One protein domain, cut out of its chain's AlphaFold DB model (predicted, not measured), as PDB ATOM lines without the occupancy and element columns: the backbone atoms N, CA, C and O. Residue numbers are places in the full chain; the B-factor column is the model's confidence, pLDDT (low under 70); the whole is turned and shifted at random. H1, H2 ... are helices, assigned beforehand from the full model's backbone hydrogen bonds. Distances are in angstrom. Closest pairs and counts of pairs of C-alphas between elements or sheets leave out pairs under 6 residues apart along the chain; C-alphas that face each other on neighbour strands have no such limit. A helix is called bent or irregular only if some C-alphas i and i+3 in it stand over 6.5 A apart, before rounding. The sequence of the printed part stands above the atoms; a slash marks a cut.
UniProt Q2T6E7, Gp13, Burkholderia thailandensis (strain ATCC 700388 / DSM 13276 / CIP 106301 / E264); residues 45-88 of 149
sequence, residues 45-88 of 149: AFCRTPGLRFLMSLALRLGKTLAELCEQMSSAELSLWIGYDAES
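This is residues 45 to 88 of the 149 residues of the protein "Gp13" of Burkholderia thailandensis (strain ATCC 700388 / DSM 13276 / CIP 106301 / E264) (UniProt Q2T6E7). Two helices of equal residue count, H1 and H3, cross one over the other at nearly a right angle, in two levels, with few C-alphas near each other where they cross. The short helix H2 joins them at one side, packing on residues 55 to 59 of H1 and staying apart from H3, and the backbone passes from the level of H1 over to that of H3 through residues 71 to 77, which stick out. The printed part has 44 residues with three named helices in the order H1, H2, H3 and no named strand; its class is all helix. It is compact, with a radius of gyration of the C-alphas of 10.2 A, and its rounded outline spans 23 by 22 by 17 A.

H1, residues 50 to 62, touches H2, residues 66 to 72, with residues 55 to 59 of H1 alone. Their closest C-alphas, those of Ala 59 and Leu 66, are 5.8 A apart, and their lines stand about perpendicular at 75 degrees. H3, residues 75 to 87, only just touches H1, with 3 pairs of C-alphas within 8 A. H1 touches H3 with residues 51 to 54 alone, and H3 touches H1 with residues 82 to 85 alone. The closest C-alphas of the two are those of Phe 54 and Ile 82, 7.3 A apart. Their lines stand about perpendicular at 83 degrees, and their centres are 11.1 A apart. H2 and H3 are apart, though they follow each other in the chain. In H1 and H2 every O i to N i+4 pair is within hydrogen-bond range; in H3 it is 8 of 9.

H1 begins at C-alpha 50, at (135.915, 187.255, 174.054), and ends at C-alpha 62, 18.6 A away. H2 runs from Leu 66, its C-alpha at (137.931, 199.603, 165.703), to Gln 72, and measures 10.0 A from first to last C-alpha. H3 runs from Ser 75 to Glu 87 over 19.1 A, and its last C-alpha is at (146.413, 178.846, 168.718). None of the three helices is bent.

The two C-alphas farthest apart, those of Ala 67 and Glu 87, are 25.6 A apart. The first and last printed C-alphas, of Ala 45 and Ser 88, are 24.2 A apart. The printed part has no cut, and the links from H1 to H2 and from H2 to H3 are both tight, with 3 and 2 residues. Residues 71 to 77, of which 75 to 77 belong to H3, stand free. The mean pLDDT of the printed part is 80.2, and residues 45 to 50 are under 70.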
ATOM      1  N   ALA A  45     130.813 194.559 180.841       44.31
ATOM      2  CA  ALA A  45     130.537 194.180 179.456       44.31
ATOM      3  C   ALA A  45     131.835 193.932 178.673       44.31
ATOM      4  O   ALA A  45     131.924 192.961 177.934       44.31
ATOM      5  N   PHE A  46     132.863 194.751 178.918       46.81
ATOM      6  CA  PHE A  46     134.173 194.615 178.279       46.81
ATOM      7  C   PHE A  46     134.892 193.313 178.668       46.81
ATOM      8  O   PHE A  46     135.549 192.687 177.847       46.81
ATOM      9  N   CYS A  47     134.713 192.856 179.910       48.62
ATOM     10  CA  CYS A  47     135.343 191.638 180.419       48.62
ATOM     11  C   CYS A  47     134.718 190.336 179.880       48.62
ATOM     12  O   CYS A  47     135.259 189.270 180.154       48.62
ATOM     13  N   ARG A  48     133.556 190.388 179.206       47.47
ATOM     14  CA  ARG A  48     132.707 189.200 178.968       47.47
ATOM     15  C   ARG A  48     132.443 188.842 177.505       47.47
ATOM     16  O   ARG A  48     131.872 187.786 177.265       47.47
ATOM     17  N   THR A  49     132.860 189.654 176.538       59.53
ATOM     18  CA  THR A  49     132.801 189.294 175.113       59.53
ATOM     19  C   THR A  49     134.207 188.949 174.613       59.53
ATOM     20  O   THR A  49     134.980 189.869 174.338       59.53
ATOM     21  N   PRO A  50     134.569 187.654 174.484       62.03
ATOM     22  CA  PRO A  50     135.915 187.255 174.054       62.03
ATOM     23  C   PRO A  50     136.276 187.856 172.689       62.03
ATOM     24  O   PRO A  50     137.360 188.407 172.529       62.03
ATOM     25  N   GLY A  51     135.312 187.913 171.762       75.50
ATOM     26  CA  GLY A  51     135.514 188.550 170.457       75.50
ATOM     27  C   GLY A  51     135.792 190.058 170.519       75.50
ATOM     28  O   GLY A  51     136.522 190.574 169.682       75.50
ATOM     29  N   LEU A  52     135.273 190.783 171.520       80.38
ATOM     30  CA  LEU A  52     135.520 192.228 171.631       80.38
ATOM     31  C   LEU A  52     136.919 192.523 172.175       80.38
ATOM     32  O   LEU A  52     137.545 193.479 171.728       80.38
ATOM     33  N   ARG A  53     137.410 191.719 173.131       81.38
ATOM     34  CA  ARG A  53     138.789 191.849 173.629       81.38
ATOM     35  C   ARG A  53     139.781 191.591 172.501       81.38
ATOM     36  O   ARG A  53     140.668 192.413 172.304       81.38
ATOM     37  N   PHE A  54     139.556 190.533 171.723       84.00
ATOM     38  CA  PHE A  54     140.352 190.223 170.540       84.00
ATOM     39  C   PHE A  54     140.391 191.390 169.541       84.00
ATOM     40  O   PHE A  54     141.466 191.870 169.191       84.00
ATOM     41  N   LEU A  55     139.221 191.908 169.152       85.69
ATOM     42  CA  LEU A  55     139.106 193.050 168.240       85.69
ATOM     43  C   LEU A  55     139.878 194.277 168.727       85.69
ATOM     44  O   LEU A  55     140.543 194.944 167.939       85.69
ATOM     45  N   MET A  56     139.797 194.569 170.025       85.75
ATOM     46  CA  MET A  56     140.497 195.705 170.618       85.75
ATOM     47  C   MET A  56     142.017 195.503 170.600       85.75
ATOM     48  O   MET A  56     142.743 196.418 170.221       85.75
ATOM     49  N   SER A  57     142.500 194.309 170.955       85.62
ATOM     50  CA  SER A  57     143.930 193.970 170.913       85.62
ATOM     51  C   SER A  57     144.487 193.998 169.487       85.62
ATOM     52  O   SER A  57     145.571 194.533 169.254       85.62
ATOM     53  N   LEU A  58     143.731 193.475 168.517       86.75
ATOM     54  CA  LEU A  58     144.107 193.492 167.105       86.75
ATOM     55  C   LEU A  58     144.191 194.928 166.567       86.75
ATOM     56  O   LEU A  58     145.169 195.285 165.913       86.75
ATOM     57  N   ALA A  59     143.205 195.767 166.892       88.94
ATOM     58  CA  ALA A  59     143.190 197.179 166.516       88.94
ATOM     59  C   ALA A  59     144.419 197.932 167.062       88.94
ATOM     60  O   ALA A  59     145.078 198.655 166.312       88.94
ATOM     61  N   LEU A  60     144.791 197.693 168.327       87.25
ATOM     62  CA  LEU A  60     145.984 198.286 168.943       87.25
ATOM     63  C   LEU A  60     147.280 197.867 168.239       87.25
ATOM     64  O   LEU A  60     148.123 198.721 167.971       87.25
ATOM     65  N   ARG A  61     147.436 196.582 167.890       85.44
ATOM     66  CA  ARG A  61     148.636 196.098 167.184       85.44
ATOM     67  C   ARG A  61     148.756 196.629 165.758       85.44
ATOM     68  O   ARG A  61     149.867 196.856 165.292       85.44
ATOM     69  N   LEU A  62     147.632 196.824 165.072       87.62
ATOM     70  CA  LEU A  62     147.609 197.406 163.729       87.62
ATOM     71  C   LEU A  62     147.667 198.942 163.744       87.62
ATOM     72  O   LEU A  62     147.776 199.545 162.678       87.62
ATOM     73  N   GLY A  63     147.584 199.576 164.920       89.50
ATOM     74  CA  GLY A  63     147.544 201.032 165.061       89.50
ATOM     75  C   GLY A  63     146.285 201.666 164.461       89.50
ATOM     76  O   GLY A  63     146.327 202.818 164.038       89.50
ATOM     77  N   LYS A  64     145.183 200.912 164.389       88.12
ATOM     78  CA  LYS A  64     143.914 201.341 163.786       88.12
ATOM     79  C   LYS A  64     142.839 201.503 164.845       88.12
ATOM     80  O   LYS A  64     142.880 200.879 165.905       88.12
ATOM     81  N   THR A  65     141.830 202.309 164.548       89.81
ATOM     82  CA  THR A  65     140.605 202.319 165.348       89.81
ATOM     83  C   THR A  65     139.737 201.104 165.013       89.81
ATOM     84  O   THR A  65     139.843 200.500 163.946       89.81
ATOM     85  N   LEU A  66     138.832 200.737 165.923       86.00
ATOM     86  CA  LEU A  66     137.931 199.603 165.703       86.00
ATOM     87  C   LEU A  66     136.954 199.847 164.539       86.00
ATOM     88  O   LEU A  66     136.571 198.903 163.858       86.00
ATOM     89  N   ALA A  67     136.581 201.109 164.297       85.19
ATOM     90  CA  ALA A  67     135.727 201.487 163.175       85.19
ATOM     91  C   ALA A  67     136.437 201.258 161.832       85.19
ATOM     92  O   ALA A  67     135.895 200.578 160.967       85.19
ATOM     93  N   GLU A  68     137.678 201.735 161.704       86.81
ATOM     94  CA  GLU A  68     138.497 201.535 160.500       86.81
ATOM     95  C   GLU A  68     138.808 200.054 160.261       86.81
ATOM     96  O   GLU A  68     138.827 199.600 159.121       86.81
ATOM     97  N   LEU A  69     139.023 199.279 161.330       86.56
ATOM     98  CA  LEU A  69     139.254 197.840 161.227       86.56
ATOM     99  C   LEU A  69     138.028 197.108 160.664       86.56
ATOM    100  O   LEU A  69     138.171 196.280 159.769       86.56
ATOM    101  N   CYS A  70     136.831 197.427 161.160       82.88
ATOM    102  CA  CYS A  70     135.581 196.844 160.671       82.88
ATOM    103  C   CYS A  70     135.222 197.277 159.243       82.88
ATOM    104  O   CYS A  70     134.527 196.538 158.553       82.88
ATOM    105  N   GLU A  71     135.652 198.464 158.813       86.12
ATOM    106  CA  GLU A  71     135.393 198.975 157.465       86.12
ATOM    107  C   GLU A  71     136.365 198.396 156.427       86.12
ATOM    108  O   GLU A  71     135.969 198.105 155.300       86.12
ATOM    109  N   GLN A  72     137.630 198.196 156.803       85.19
ATOM    110  CA  GLN A  72     138.673 197.730 155.884       85.19
ATOM    111  C   GLN A  72     138.782 196.206 155.784       85.19
ATOM    112  O   GLN A  72     139.287 195.711 154.779       85.19
ATOM    113  N   MET A  73     138.372 195.466 156.817       82.56
ATOM    114  CA  MET A  73     138.567 194.018 156.895       82.56
ATOM    115  C   MET A  73     137.243 193.265 156.785       82.56
ATOM    116  O   MET A  73     136.260 193.594 157.451       82.56
ATOM    117  N   SER A  74     137.223 192.211 155.968       86.06
ATOM    118  CA  SER A  74     136.030 191.380 155.808       86.06
ATOM    119  C   SER A  74     135.762 190.525 157.056       86.06
ATOM    120  O   SER A  74     136.675 190.121 157.781       86.06
ATOM    121  N   SER A  75     134.495 190.178 157.301       82.31
ATOM    122  CA  SER A  75     134.111 189.301 158.421       82.31
ATOM    123  C   SER A  75     134.729 187.897 158.331       82.31
ATOM    124  O   SER A  75     134.955 187.249 159.358       82.31
ATOM    125  N   ALA A  76     135.031 187.432 157.115       84.44
ATOM    126  CA  ALA A  76     135.704 186.162 156.867       84.44
ATOM    127  C   ALA A  76     137.161 186.194 157.353       84.44
ATOM    128  O   ALA A  76     137.581 185.307 158.093       84.44
ATOM    129  N   GLU A  77     137.907 187.247 157.017       88.12
ATOM    130  CA  GLU A  77     139.273 187.435 157.515       88.12
ATOM    131  C   GLU A  77     139.291 187.594 159.032       88.12
ATOM    132  O   GLU A  77     140.107 186.966 159.701       88.12
ATOM    133  N   LEU A  78     138.348 188.355 159.597       85.94
ATOM    134  CA  LEU A  78     138.220 188.490 161.048       85.94
ATOM    135  C   LEU A  78     138.064 187.126 161.743       85.94
ATOM    136  O   LEU A  78     138.611 186.902 162.820       85.94
ATOM    137  N   SER A  79     137.334 186.201 161.117       85.31
ATOM    138  CA  SER A  79     137.124 184.852 161.648       85.31
ATOM    139  C   SER A  79     138.408 184.017 161.619       85.31
ATOM    140  O   SER A  79     138.678 183.287 162.571       85.31
ATOM    141  N   LEU A  80     139.235 184.163 160.577       88.25
ATOM    142  CA  LEU A  80     140.561 183.534 160.511       88.25
ATOM    143  C   LEU A  80     141.488 184.075 161.600       88.25
ATOM    144  O   LEU A  80     142.195 183.315 162.253       88.25
ATOM    145  N   TRP A  81     141.428 185.380 161.839       87.69
ATOM    146  CA  TRP A  81     142.182 186.049 162.890       87.69
ATOM    147  C   TRP A  81     141.781 185.587 164.297       87.69
ATOM    148  O   TRP A  81     142.654 185.382 165.138       87.69
ATOM    149  N   ILE A  82     140.492 185.334 164.537       85.25
ATOM    150  CA  ILE A  82     140.017 184.713 165.783       85.25
ATOM    151  C   ILE A  82     140.541 183.274 165.913       85.25
ATOM    152  O   ILE A  82     140.940 182.865 167.002       85.25
ATOM    153  N   GLY A  83     140.560 182.506 164.817       86.12
ATOM    154  CA  GLY A  83     141.150 181.163 164.799       86.12
ATOM    155  C   GLY A  83     142.643 181.177 165.133       86.12
ATOM    156  O   GLY A  83     143.105 180.353 165.917       86.12
ATOM    157  N   TYR A  84     143.374 182.160 164.608       84.94
ATOM    158  CA  TYR A  84     144.793 182.351 164.892       84.94
ATOM    159  C   TYR A  84     145.060 182.711 166.365       84.94
ATOM    160  O   TYR A  84     145.982 182.172 166.972       84.94
ATOM    161  N   ASP A  85     144.225 183.564 166.966       83.69
ATOM    162  CA  ASP A  85     144.349 183.955 168.380       83.69
ATOM    163  C   ASP A  85     144.133 182.785 169.352       83.69
ATOM    164  O   ASP A  85     144.719 182.761 170.433       83.69
ATOM    165  N   ALA A  86     143.332 181.786 168.965       78.94
ATOM    166  CA  ALA A  86     143.128 180.584 169.768       78.94
ATOM    167  C   ALA A  86     144.382 179.693 169.843       78.94
ATOM    168  O   ALA A  86     144.595 179.025 170.855       78.94
ATOM    169  N   GLU A  87     145.200 179.669 168.788       79.75
ATOM    170  CA  GLU A  87     146.413 178.846 168.718       79.75
ATOM    171  C   GLU A  87     147.636 179.572 169.287       79.75
ATOM    172  O   GLU A  87     148.442 178.991 170.015       79.75
ATOM    173  N   SER A  88     147.758 180.865 168.999       70.00
ATOM    174  CA  SER A  88     148.803 181.715 169.551       70.00
ATOM    175  C   SER A  88     148.161 183.007 170.036       70.00
ATOM    176  O   SER A  88     147.922 183.882 169.200       70.00
TER     177      SER A  88